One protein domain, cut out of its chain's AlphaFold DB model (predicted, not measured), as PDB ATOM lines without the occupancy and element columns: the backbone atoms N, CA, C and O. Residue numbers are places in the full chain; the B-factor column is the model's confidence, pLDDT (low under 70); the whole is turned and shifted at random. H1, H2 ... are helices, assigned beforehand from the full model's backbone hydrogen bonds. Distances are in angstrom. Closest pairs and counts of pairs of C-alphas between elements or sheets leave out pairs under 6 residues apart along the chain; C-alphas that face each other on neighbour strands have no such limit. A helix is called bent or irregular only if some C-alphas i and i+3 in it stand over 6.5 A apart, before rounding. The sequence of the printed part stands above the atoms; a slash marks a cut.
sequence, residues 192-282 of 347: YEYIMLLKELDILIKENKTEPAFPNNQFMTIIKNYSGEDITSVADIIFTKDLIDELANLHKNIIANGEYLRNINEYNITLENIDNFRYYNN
ATOM      1  N   TYR A 192      24.350 -15.524  18.579       83.06
ATOM      2  CA  TYR A 192      24.192 -14.087  18.753       83.06
ATOM      3  C   TYR A 192      24.688 -13.593  20.125       83.06
ATOM      4  O   TYR A 192      25.539 -12.712  20.185       83.06
ATOM      5  N   GLU A 193      24.200 -14.180  21.226       84.44
ATOM      6  CA  GLU A 193      24.620 -13.800  22.589       84.44
ATOM      7  C   GLU A 193      26.143 -13.965  22.754       84.44
ATOM      8  O   GLU A 193      26.815 -13.105  23.318       84.44
ATOM      9  N   TYR A 194      26.701 -15.033  22.178       88.25
ATOM     10  CA  TYR A 194      28.137 -15.292  22.169       88.25
ATOM     11  C   TYR A 194      28.944 -14.226  21.410       88.25
ATOM     12  O   TYR A 194      29.918 -13.695  21.944       88.25
ATOM     13  N   ILE A 195      28.570 -13.900  20.165       88.62
ATOM     14  CA  ILE A 195      29.368 -12.977  19.343       88.62
ATOM     15  C   ILE A 195      29.309 -11.536  19.862       88.62
ATOM     16  O   ILE A 195      30.287 -10.802  19.727       88.62
ATOM     17  N   MET A 196      28.194 -11.148  20.491       85.50
ATOM     18  CA  MET A 196      28.049  -9.850  21.152       85.50
ATOM     19  C   MET A 196      29.011  -9.711  22.327       85.50
ATOM     20  O   MET A 196      29.785  -8.757  22.352       85.50
ATOM     21  N   LEU A 197      29.028 -10.696  23.234       88.75
ATOM     22  CA  LEU A 197      29.954 -10.729  24.367       88.75
ATOM     23  C   LEU A 197      31.408 -10.617  23.893       88.75
ATOM     24  O   LEU A 197      32.195  -9.836  24.420       88.75
ATOM     25  N   LEU A 198      31.775 -11.365  22.850       91.31
ATOM     26  CA  LEU A 198      33.120 -11.278  22.287       91.31
ATOM     27  C   LEU A 198      33.433  -9.909  21.689       91.31
ATOM     28  O   LEU A 198      34.576  -9.459  21.767       91.31
ATOM     29  N   LYS A 199      32.440  -9.233  21.105       90.38
ATOM     30  CA  LYS A 199      32.631  -7.890  20.566       90.38
ATOM     31  C   LYS A 199      32.800  -6.847  21.666       90.38
ATOM     32  O   LYS A 199      33.661  -5.983  21.518       90.38
ATOM     33  N   GLU A 200      32.040  -6.941  22.758       87.94
ATOM     34  CA  GLU A 200      32.232  -6.098  23.946       87.94
ATOM     35  C   GLU A 200      33.671  -6.204  24.465       87.94
ATOM     36  O   GLU A 200      34.363  -5.199  24.630       87.94
ATOM     37  N   LEU A 201      34.147  -7.439  24.648       89.56
ATOM     38  CA  LEU A 201      35.507  -7.722  25.102       89.56
ATOM     39  C   LEU A 201      36.560  -7.170  24.130       89.56
ATOM     40  O   LEU A 201      37.517  -6.529  24.560       89.56
ATOM     41  N   ASP A 202      36.383  -7.381  22.822       90.69
ATOM     42  CA  ASP A 202      37.307  -6.899  21.787       90.69
ATOM     43  C   ASP A 202      37.438  -5.370  21.778       90.69
ATOM     44  O   ASP A 202      38.549  -4.853  21.641       90.69
ATOM     45  N   ILE A 203      36.325  -4.650  21.960       87.75
ATOM     46  CA  ILE A 203      36.315  -3.184  22.064       87.75
ATOM     47  C   ILE A 203      37.157  -2.740  23.263       87.75
ATOM     48  O   ILE A 203      38.075  -1.937  23.098       87.75
ATOM     49  N   LEU A 204      36.916  -3.311  24.447       87.00
ATOM     50  CA  LEU A 204      37.655  -2.950  25.663       87.00
ATOM     51  C   LEU A 204      39.159  -3.234  25.547       87.00
ATOM     52  O   LEU A 204      39.981  -2.404  25.936       87.00
ATOM     53  N   ILE A 205      39.530  -4.382  24.974       87.38
ATOM     54  CA  ILE A 205      40.934  -4.767  24.765       87.38
ATOM     55  C   ILE A 205      41.641  -3.773  23.841       87.38
ATOM     56  O   ILE A 205      42.765  -3.351  24.121       87.38
ATOM     57  N   LYS A 206      40.991  -3.389  22.737       86.44
ATOM     58  CA  LYS A 206      41.568  -2.468  21.750       86.44
ATOM     59  C   LYS A 206      41.680  -1.044  22.283       86.44
ATOM     60  O   LYS A 206      42.677  -0.377  22.003       86.44
ATOM     61  N   GLU A 207      40.703  -0.594  23.064       76.25
ATOM     62  CA  GLU A 207      40.636   0.774  23.588       76.25
ATOM     63  C   GLU A 207      41.442   1.017  24.867       76.25
ATOM     64  O   GLU A 207      41.763   2.166  25.173       76.25
ATOM     65  N   ASN A 208      41.889  -0.029  25.569       62.28
ATOM     66  CA  ASN A 208      42.875   0.113  26.651       62.28
ATOM     67  C   ASN A 208      44.187   0.788  26.197       62.28
ATOM     68  O   ASN A 208      45.017   1.191  27.008       62.28
ATOM     69  N   LYS A 209      44.404   0.917  24.885       57.91
ATOM     70  CA  LYS A 209      45.519   1.686  24.332       57.91
ATOM     71  C   LYS A 209      45.337   3.203  24.473       57.91
ATOM     72  O   LYS A 209      46.307   3.924  24.257       57.91
ATOM     73  N   THR A 210      44.137   3.689  24.795       53.22
ATOM     74  CA  THR A 210      43.762   5.094  24.576       53.22
ATOM     75  C   THR A 210      43.125   5.821  25.769       53.22
ATOM     76  O   THR A 210      43.402   7.009  25.897       53.22
ATOM     77  N   GLU A 211      42.375   5.184  26.683       53.69
ATOM     78  CA  GLU A 211      41.787   5.885  27.853       53.69
ATOM     79  C   GLU A 211      41.625   5.003  29.118       53.69
ATOM     80  O   GLU A 211      41.035   3.924  29.037       53.69
ATOM     81  N   PRO A 212      42.069   5.453  30.315       55.25
ATOM     82  CA  PRO A 212      41.816   4.747  31.572       55.25
ATOM     83  C   PRO A 212      40.604   5.312  32.342       55.25
ATOM     84  O   PRO A 212      40.682   6.377  32.954       55.25
ATOM     85  N   ALA A 213      39.504   4.552  32.397       63.41
ATOM     86  CA  ALA A 213      38.425   4.725  33.378       63.41
ATOM     87  C   ALA A 213      38.541   3.678  34.510       63.41
ATOM     88  O   ALA A 213      39.066   2.582  34.309       63.41
ATOM     89  N   PHE A 214      38.045   4.006  35.709       57.97
ATOM     90  CA  PHE A 214      38.245   3.224  36.942       57.97
ATOM     91  C   PHE A 214      37.813   1.731  36.875       57.97
ATOM     92  O   PHE A 214      38.559   0.915  37.418       57.97
ATOM     93  N   PRO A 215      36.744   1.307  36.159       66.69
ATOM     94  CA  PRO A 215      36.461  -0.124  35.975       66.69
ATOM     95  C   PRO A 215      37.212  -0.765  34.785       66.69
ATOM     96  O   PRO A 215      37.501  -1.963  34.815       66.69
ATOM     97  N   ASN A 216      37.628   0.014  33.776       75.69
ATOM     98  CA  ASN A 216      38.387  -0.501  32.624       75.69
ATOM     99  C   ASN A 216      39.791  -0.974  33.028       75.69
ATOM    100  O   ASN A 216      40.277  -1.989  32.526       75.69
ATOM    101  N   ASN A 217      40.430  -0.274  33.971       79.56
ATOM    102  CA  ASN A 217      41.739  -0.673  34.495       79.56
ATOM    103  C   ASN A 217      41.683  -2.053  35.168       79.56
ATOM    104  O   ASN A 217      42.597  -2.860  34.996       79.56
ATOM    105  N   GLN A 218      40.607  -2.340  35.912       85.12
ATOM    106  CA  GLN A 218      40.413  -3.644  36.554       85.12
ATOM    107  C   GLN A 218      40.195  -4.744  35.514       85.12
ATOM    108  O   GLN A 218      40.902  -5.747  35.557       85.12
ATOM    109  N   PHE A 219      39.307  -4.521  34.537       88.06
ATOM    110  CA  PHE A 219      39.110  -5.437  33.408       88.06
ATOM    111  C   PHE A 219      40.441  -5.795  32.731       88.06
ATOM    112  O   PHE A 219      40.787  -6.966  32.599       88.06
ATOM    113  N   MET A 220      41.238  -4.791  32.366       85.94
ATOM    114  CA  MET A 220      42.497  -5.024  31.658       85.94
ATOM    115  C   MET A 220      43.572  -5.677  32.515       85.94
ATOM    116  O   MET A 220      44.391  -6.424  31.985       85.94
ATOM    117  N   THR A 221      43.564  -5.431  33.825       88.00
ATOM    118  CA  THR A 221      44.441  -6.138  34.766       88.00
ATOM    119  C   THR A 221      44.113  -7.628  34.775       88.00
ATOM    120  O   THR A 221      45.016  -8.445  34.614       88.00
ATOM    121  N   ILE A 222      42.826  -7.976  34.876       89.62
ATOM    122  CA  ILE A 222      42.360  -9.368  34.812       89.62
ATOM    123  C   ILE A 222      42.812 -10.002  33.490       89.62
ATOM    124  O   ILE A 222      43.511 -11.009  33.492       89.62
ATOM    125  N   ILE A 223      42.510  -9.374  32.351       89.44
ATOM    126  CA  ILE A 223      42.860  -9.909  31.026       89.44
ATOM    127  C   ILE A 223      44.373 -10.160  30.886       89.44
ATOM    128  O   ILE A 223      44.783 -11.237  30.448       89.44
ATOM    129  N   LYS A 224      45.213  -9.205  31.306       87.50
ATOM    130  CA  LYS A 224      46.678  -9.336  31.231       87.50
ATOM    131  C   LYS A 224      47.232 -10.425  32.147       87.50
ATOM    132  O   LYS A 224      48.170 -11.112  31.749       87.50
ATOM    133  N   ASN A 225      46.643 -10.619  33.328       88.25
ATOM    134  CA  ASN A 225      47.073 -11.659  34.266       88.25
ATOM    135  C   ASN A 225      46.951 -13.068  33.670       88.25
ATOM    136  O   ASN A 225      47.783 -13.925  33.958       88.25
ATOM    137  N   TYR A 226      45.940 -13.298  32.825       84.81
ATOM    138  CA  TYR A 226      45.655 -14.622  32.265       84.81
ATOM    139  C   TYR A 226      46.126 -14.815  30.821       84.81
ATOM    140  O   TYR A 226      46.369 -15.946  30.411       84.81
ATOM    141  N   SER A 227      46.241 -13.746  30.032       81.31
ATOM    142  CA  SER A 227      46.552 -13.836  28.596       81.31
ATOM    143  C   SER A 227      47.831 -13.087  28.178       81.31
ATOM    144  O   SER A 227      48.211 -13.143  27.010       81.31
ATOM    145  N   GLY A 228      48.538 -12.444  29.115       81.25
ATOM    146  CA  GLY A 228      49.800 -11.736  28.867       81.25
ATOM    147  C   GLY A 228      49.631 -10.273  28.436       81.25
ATOM    148  O   GLY A 228      48.522  -9.762  28.306       81.25
ATOM    149  N   GLU A 229      50.746  -9.563  28.237       79.12
ATOM    150  CA  GLU A 229      50.707  -8.121  27.932       79.12
ATOM    151  C   GLU A 229      50.460  -7.791  26.451       79.12
ATOM    152  O   GLU A 229      49.929  -6.722  26.150       79.12
ATOM    153  N   ASP A 230      50.776  -8.712  25.536       80.00
ATOM    154  CA  ASP A 230      50.780  -8.482  24.080       80.00
ATOM    155  C   ASP A 230      49.425  -8.741  23.388       80.00
ATOM    156  O   ASP A 230      49.353  -8.995  22.184       80.00
ATOM    157  N   ILE A 231      48.318  -8.689  24.131       82.12
ATOM    158  CA  ILE A 231      46.982  -8.986  23.599       82.12
ATOM    159  C   ILE A 231      46.497  -7.816  22.739       82.12
ATOM    160  O   ILE A 231      46.402  -6.675  23.197       82.12
ATOM    161  N   THR A 232      46.152  -8.103  21.483       84.38
ATOM    162  CA  THR A 232      45.688  -7.078  20.529       84.38
ATOM    163  C   THR A 232      44.215  -7.196  20.156       84.38
ATOM    164  O   THR A 232      43.642  -6.242  19.624       84.38
ATOM    165  N   SER A 233      43.604  -8.346  20.435       87.31
ATOM    166  CA  SER A 233      42.214  -8.647  20.119       87.31
ATOM    167  C   SER A 233      41.658  -9.708  21.062       87.31
ATOM    168  O   SER A 233      42.419 -10.455  21.682       87.31
ATOM    169  N   VAL A 234      40.330  -9.826  21.122       88.50
ATOM    170  CA  VAL A 234      39.689 -10.913  21.882       88.50
ATOM    171  C   VAL A 234      40.110 -12.289  21.356       88.50
ATOM    172  O   VAL A 234      40.267 -13.225  22.129       88.50
ATOM    173  N   ALA A 235      40.382 -12.400  20.053       85.19
ATOM    174  CA  ALA A 235      40.745 -13.651  19.397       85.19
ATOM    175  C   ALA A 235      42.059 -14.259  19.914       85.19
ATOM    176  O   ALA A 235      42.299 -15.437  19.677       85.19
ATOM    177  N   ASP A 236      42.899 -13.476  20.597       84.06
ATOM    178  CA  ASP A 236      44.172 -13.936  21.156       84.06
ATOM    179  C   ASP A 236      44.044 -14.485  22.587       84.06
ATOM    180  O   ASP A 236      44.984 -15.105  23.087       84.06
ATOM    181  N   ILE A 237      42.889 -14.290  23.231       85.12
ATOM    182  CA  ILE A 237      42.651 -14.673  24.624       85.12
ATOM    183  C   ILE A 237      42.463 -16.183  24.758       85.12
ATOM    184  O   ILE A 237      41.783 -16.836  23.958       85.12
ATOM    185  N   ILE A 238      43.032 -16.728  25.833       82.50
ATOM    186  CA  ILE A 238      42.760 -18.085  26.303       82.50
ATOM    187  C   ILE A 238      41.763 -17.977  27.455       82.50
ATOM    188  O   ILE A 238      42.095 -17.474  28.529       82.50
ATOM    189  N   PHE A 239      40.529 -18.432  27.231       79.88
ATOM    190  CA  PHE A 239      39.465 -18.346  28.232       79.88
ATOM    191  C   PHE A 239      39.529 -19.496  29.232       79.88
ATOM    192  O   PHE A 239      38.803 -20.476  29.106       79.88
ATOM    193  N   THR A 240      40.387 -19.356  30.242       82.19
ATOM    194  CA  THR A 240      40.475 -20.310  31.354       82.19
ATOM    195  C   THR A 240      39.270 -20.184  32.291       82.19
ATOM    196  O   THR A 240      38.536 -19.192  32.277       82.19
ATOM    197  N   LYS A 241      39.062 -21.190  33.155       81.88
ATOM    198  CA  LYS A 241      38.038 -21.120  34.213       81.88
ATOM    199  C   LYS A 241      38.167 -19.860  35.057       81.88
ATOM    200  O   LYS A 241      37.189 -19.144  35.232       81.88
ATOM    201  N   ASP A 242      39.374 -19.631  35.545       86.75
ATOM    202  CA  ASP A 242      39.648 -18.595  36.526       86.75
ATOM    203  C   ASP A 242      39.468 -17.204  35.905       86.75
ATOM    204  O   ASP A 242      38.881 -16.326  36.532       86.75
ATOM    205  N   LEU A 243      39.840 -17.035  34.626       88.56
ATOM    206  CA  LEU A 243      39.568 -15.806  33.882       88.56
ATOM    207  C   LEU A 243      38.061 -15.526  33.772       88.56
ATOM    208  O   LEU A 243      37.623 -14.400  34.007       88.56
ATOM    209  N   ILE A 244      37.260 -16.536  33.418       88.38
ATOM    210  CA  ILE A 244      35.801 -16.385  33.307       88.38
ATOM    211  C   ILE A 244      35.200 -16.028  34.671       88.38
ATOM    212  O   ILE A 244      34.395 -15.103  34.750       88.38
ATOM    213  N   ASP A 245      35.616 -16.717  35.736       89.00
ATOM    214  CA  ASP A 245      35.114 -16.489  37.094       89.00
ATOM    215  C   ASP A 245      35.480 -15.071  37.597       89.00
ATOM    216  O   ASP A 245      34.646 -14.391  38.203       89.00
ATOM    217  N   GLU A 246      36.687 -14.570  37.307       91.25
ATOM    218  CA  GLU A 246      37.086 -13.193  37.639       91.25
ATOM    219  C   GLU A 246      36.304 -12.138  36.850       91.25
ATOM    220  O   GLU A 246      35.835 -11.157  37.435       91.25
ATOM    221  N   LEU A 247      36.101 -12.342  35.545       90.38
ATOM    222  CA  LEU A 247      35.304 -11.429  34.722       90.38
ATOM    223  C   LEU A 247      33.822 -11.434  35.125       90.38
ATOM    224  O   LEU A 247      33.184 -10.382  35.143       90.38
ATOM    225  N   ALA A 248      33.282 -12.589  35.517       89.31
ATOM    226  CA  ALA A 248      31.941 -12.706  36.076       89.31
ATOM    227  C   ALA A 248      31.793 -11.968  37.413       89.31
ATOM    228  O   ALA A 248      30.781 -11.308  37.665       89.31
ATOM    229  N   ASN A 249      32.803 -12.042  38.280       90.44
ATOM    230  CA  ASN A 249      32.816 -11.286  39.530       90.44
ATOM    231  C   ASN A 249      32.924  -9.778  39.278       90.44
ATOM    232  O   ASN A 249      32.221  -9.004  39.929       90.44
ATOM    233  N   LEU A 250      33.741  -9.359  38.307       88.94
ATOM    234  CA  LEU A 250      33.803  -7.965  37.873       88.94
ATOM    235  C   LEU A 250      32.424  -7.483  37.400       88.94
ATOM    236  O   LEU A 250      31.943  -6.463  37.886       88.94
ATOM    237  N   HIS A 251      31.756  -8.245  36.530       87.56
ATOM    238  CA  HIS A 251      30.396  -7.954  36.070       87.56
ATOM    239  C   HIS A 251      29.408  -7.766  37.238       87.56
ATOM    240  O   HIS A 251      28.701  -6.759  37.305       87.56
ATOM    241  N   LYS A 252      29.401  -8.689  38.209       87.19
ATOM    242  CA  LYS A 252      28.537  -8.600  39.401       87.19
ATOM    243  C   LYS A 252      28.807  -7.341  40.226       87.19
ATOM    244  O   LYS A 252      27.856  -6.695  40.668       87.19
ATOM    245  N   ASN A 253      30.075  -6.976  40.411       85.31
ATOM    246  CA  ASN A 253      30.465  -5.773  41.149       85.31
ATOM    247  C   ASN A 253      30.019  -4.492  40.432       85.31
ATOM    248  O   ASN A 253      29.508  -3.576  41.072       85.31
ATOM    249  N   ILE A 254      30.165  -4.449  39.107       80.81
ATOM    250  CA  ILE A 254      29.740  -3.323  38.267       80.81
ATOM    251  C   ILE A 254      28.230  -3.095  38.396       80.81
ATOM    252  O   ILE A 254      27.801  -1.979  38.692       80.81
ATOM    253  N   ILE A 255      27.429  -4.164  38.282       79.94
ATOM    254  CA  ILE A 255      25.972  -4.096  38.475       79.94
ATOM    255  C   ILE A 255      25.623  -3.624  39.887       79.94
ATOM    256  O   ILE A 255      24.791  -2.729  40.044       79.94
ATOM    257  N   ALA A 256      26.238  -4.216  40.917       82.00
ATOM    258  CA  ALA A 256      25.943  -3.889  42.312       82.00
ATOM    259  C   ALA A 256      26.201  -2.408  42.636       82.00
ATOM    260  O   ALA A 256      25.464  -1.814  43.423       82.00
ATOM    261  N   ASN A 257      27.206  -1.806  41.994       77.81
ATOM    262  CA  ASN A 257      27.579  -0.407  42.184       77.81
ATOM    263  C   ASN A 257      26.834   0.563  41.245       77.81
ATOM    264  O   ASN A 257      26.988   1.776  41.381       77.81
ATOM    265  N   GLY A 258      26.021   0.063  40.305       70.31
ATOM    266  CA  GLY A 258      25.368   0.887  39.282       70.31
ATOM    267  C   GLY A 258      26.355   1.538  38.303       70.31
ATOM    268  O   GLY A 258      26.060   2.590  37.732       70.31
ATOM    269  N   GLU A 259      27.532   0.937  38.148       71.94
ATOM    270  CA  GLU A 259      28.589   1.372  37.237       71.94
ATOM    271  C   GLU A 259      28.466   0.640  35.891       71.94
ATOM    272  O   GLU A 259      27.676  -0.290  35.748       71.94
ATOM    273  N   TYR A 260      29.248   1.056  34.891       69.81
ATOM    274  CA  TYR A 260      29.332   0.391  33.585       69.81
ATOM    275  C   TYR A 260      30.765   0.449  33.062       69.81
ATOM    276  O   TYR A 260      31.472   1.431  33.321       69.81
ATOM    277  N   LEU A 261      31.176  -0.565  32.292       75.50
ATOM    278  CA  LEU A 261      32.370  -0.442  31.456       75.50
ATOM    279  C   LEU A 261      32.038   0.511  30.316       75.50
ATOM    280  O   LEU A 261      30.938   0.483  29.760       75.50
ATOM    281  N   ARG A 262      32.980   1.397  30.005       70.88
ATOM    282  CA  ARG A 262      32.778   2.428  28.990       70.88
ATOM    283  C   ARG A 262      33.903   2.398  27.995       70.88
ATOM    284  O   ARG A 262      35.050   2.137  28.341       70.88
ATOM    285  N   ASN A 263      33.546   2.713  26.773       76.31
ATOM    286  CA  ASN A 263      34.465   2.866  25.672       76.31
ATOM    287  C   ASN A 263      34.443   4.348  25.234       76.31
ATOM    288  O   ASN A 263      33.588   5.114  25.690       76.31
ATOM    289  N   ILE A 264      35.342   4.753  24.340       75.44
ATOM    290  CA  ILE A 264      35.453   6.131  23.823       75.44
ATOM    291  C   ILE A 264      34.135   6.604  23.187       75.44
ATOM    292  O   ILE A 264      33.804   7.785  23.232       75.44
ATOM    293  N   ASN A 265      33.358   5.678  22.618       75.38
ATOM    294  CA  ASN A 265      32.064   5.980  21.998       75.38
ATOM    295  C   ASN A 265      30.879   5.938  22.984       75.38
ATOM    296  O   ASN A 265      29.733   6.040  22.550       75.38
ATOM    297  N   GLU A 266      31.135   5.781  24.288       74.88
ATOM    298  CA  GLU A 266      30.133   5.697  25.360       74.88
ATOM    299  C   GLU A 266      29.084   4.580  25.192       74.88
ATOM    300  O   GLU A 266      27.940   4.707  25.640       74.88
ATOM    301  N   TYR A 267      29.463   3.463  24.575       77.19
ATOM    302  CA  TYR A 267      28.657   2.249  24.541       77.19
ATOM    303  C   TYR A 267      28.428   1.701  25.950       77.19
ATOM    304  O   TYR A 267      29.308   1.739  26.814       77.19
ATOM    305  N   ASN A 268      27.230   1.163  26.165       75.31
ATOM    306  CA  ASN A 268      26.859   0.475  27.388       75.31
ATOM    307  C   ASN A 268      27.447  -0.943  27.387       75.31
ATOM    308  O   ASN A 268      26.785  -1.874  26.932       75.31
ATOM    309  N   ILE A 269      28.688  -1.097  27.859       78.62
ATOM    310  CA  ILE A 269      29.348  -2.402  27.929       78.62
ATOM    311  C   ILE A 269      29.036  -3.048  29.271       78.62
ATOM    312  O   ILE A 269      29.371  -2.526  30.340       78.62
ATOM    313  N   THR A 270      28.391  -4.204  29.199       75.88
ATOM    314  CA  THR A 270      27.827  -4.862  30.376       75.88
ATOM    315  C   THR A 270      28.536  -6.159  30.715       75.88
ATOM    316  O   THR A 270      28.522  -6.538  31.883       75.88
ATOM    317  N   LEU A 271      29.181  -6.825  29.746       82.50
ATOM    318  CA  LEU A 271      29.604  -8.226  29.872       82.50
ATOM    319  C   LEU A 271      28.415  -9.142  30.198       82.50
ATOM    320  O   LEU A 271      28.566 -10.176  30.859       82.50
ATOM    321  N   GLU A 272      27.215  -8.747  29.757       75.69
ATOM    322  CA  GLU A 272      26.000  -9.529  29.920       75.69
ATOM    323  C   GLU A 272      26.227 -10.887  29.242       75.69
ATOM    324  O   GLU A 272      26.577 -10.978  28.066       75.69
ATOM    325  N   ASN A 273      26.037 -11.964  30.010       83.25
ATOM    326  CA  ASN A 273      26.280 -13.360  29.629       83.25
ATOM    327  C   ASN A 273      27.717 -13.901  29.735       83.25
ATOM    328  O   ASN A 273      27.959 -15.011  29.254       83.25
ATOM    329  N   ILE A 274      28.649 -13.216  30.403       86.19
ATOM    330  CA  ILE A 274      29.986 -13.786  30.661       86.19
ATOM    331  C   ILE A 274      29.923 -15.147  31.387       86.19
ATOM    332  O   ILE A 274      30.643 -16.077  31.024       86.19
ATOM    333  N   ASP A 275      28.971 -15.319  32.312       83.50
ATOM    334  CA  ASP A 275      28.711 -16.586  33.019       83.50
ATOM    335  C   ASP A 275      28.308 -17.736  32.067       83.50
ATOM    336  O   ASP A 275      28.557 -18.912  32.342       83.50
ATOM    337  N   ASN A 276      27.723 -17.415  30.907       86.44
ATOM    338  CA  ASN A 276      27.272 -18.395  29.917       86.44
ATOM    339  C   ASN A 276      28.377 -18.803  28.931       86.44
ATOM    340  O   ASN A 276      28.145 -19.671  28.089       86.44
ATOM    341  N   PHE A 277      29.588 -18.241  29.025       84.75
ATOM    342  CA  PHE A 277      30.664 -18.506  28.063       84.75
ATOM    343  C   PHE A 277      30.971 -20.003  27.900       84.75
ATOM    344  O   PHE A 277      31.135 -20.509  26.787       84.75
ATOM    345  N   ARG A 278      30.989 -20.742  29.015       80.69
ATOM    346  CA  ARG A 278      31.186 -22.202  29.029       80.69
ATOM    347  C   ARG A 278      30.037 -22.945  28.369       80.69
ATOM    348  O   ARG A 278      30.265 -23.895  27.629       80.69
ATOM    349  N   TYR A 279      28.812 -22.504  28.637       84.88
ATOM    350  CA  TYR A 279      27.616 -23.076  28.038       84.88
ATOM    351  C   TYR A 279      27.638 -22.908  26.512       84.88
ATOM    352  O   TYR A 279      27.394 -23.872  25.799       84.88
ATOM    353  N   TYR A 280      28.052 -21.746  26.000       85.31
ATOM    354  CA  TYR A 280      28.138 -21.496  24.555       85.31
ATOM    355  C   TYR A 280      29.124 -22.394  23.806       85.31
ATOM    356  O   TYR A 280      28.913 -22.680  22.630       85.31
ATOM    357  N   ASN A 281      30.187 -22.839  24.476       81.06
ATOM    358  CA  ASN A 281      31.208 -23.711  23.895       81.06
ATOM    359  C   ASN A 281      31.006 -25.191  24.254       81.06
ATOM    360  O   ASN A 281      31.854 -26.018  23.924       81.06
ATOM    361  N   ASN A 282      29.917 -25.545  24.943       81.69
ATOM    362  CA  ASN A 282      29.657 -26.937  25.281       81.69
ATOM    363  C   ASN A 282      29.187 -27.733  24.051       81.69
ATOM    364  O   ASN A 282      28.731 -27.185  23.044       81.69
TER     365      ASN A 282
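This is residues 192 to 282 of the 347 residues of an uncharacterized protein of viral metagenome (UniProt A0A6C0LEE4). Two long helices, H2 and H3, lie side by side as a helical hairpin, and H1 crosses below this layer at about a right angle to H2, meeting it only near residues 204 to 205. The short H4 packs on H3 and also meets H1 near residues 194 to 197, and part of the long link before it, around residues 269 to 271, runs between H1 and H3. The 91 printed residues hold four named helices, in the order H1, H2, H3, H4, and no named strand; the class is all helix. The whole is compact, with a radius of gyration of the C-alphas of 12.1 A, and rounded, with spans of 35 by 31 by 23 A.

H1, residues 192 to 207, and H2, residues 214 to 227, only just touch, with 3 pairs of C-alphas within 8 A. H1 touches H2 with residues 204 to 205 alone, and H2 touches H1 with residues 216 to 220 alone; the closest C-alphas, of Ile 205 and Met 220, are 7.1 A apart, and the lines are about perpendicular, at 79 degrees. H2 touches H3, residues 241 to 257, at a shallow tilt of 6 degrees, opposite ways; their closest C-alphas, of Tyr 226 and Leu 243, are 6.4 A apart, and the two form a hairpin. H3 touches H4, residues 274 to 280, with its residues 244 to 251 alone, at a steep tilt of 40 degrees, opposite ways, and they too form a hairpin. Their closest C-alphas, of Ala 248 and Ile 274, are 5.9 A apart. H4 is irregular, with C-alphas 275 and 278 7.3 A apart, and its line is a rough one. H1 and H4 only just touch, with 3 pairs of C-alphas within 8 A, through residues 194 to 197 of H1 alone; the closest C-alphas, of Tyr 194 and Tyr 280, are 6.6 A apart, at a steep tilt of 49 degrees, opposite ways. H1 and H3 are apart, as are H2 and H4. The helix packing is mostly crossed, with 1 of 4 touching pairs at a shallow tilt. In H1 and H3 every O i to N i+4 pair is within hydrogen-bond range; in H2 9 of 10 are, and in H4 1 of 3, beside 3 of 4 O i to N i+3 pairs.

H1 begins at C-alpha 192 at (24.192, -14.087, 18.753) and is 22.7 A long. H2 is 20.7 A long. H3, the longest helix with 17 residues, runs 24.5 A, from (38.038, -21.120, 34.213) to (27.579, -0.407, 42.184). H4 is 10.0 A long and ends at C-alpha 280 at (28.138, -21.496, 24.555).

The two C-alphas farthest apart, of Glu 211 and Asn 282, are 35.1 A apart. The printed part has no cut. The link from H1 to H2 is short; those from H2 to H3, residues 228 to 240, and from H3 to H4, residues 258 to 273, are long. The mean pLDDT of the printed part is 81.3, and the low-confidence residues, under 70, are 208 to 215 and 260.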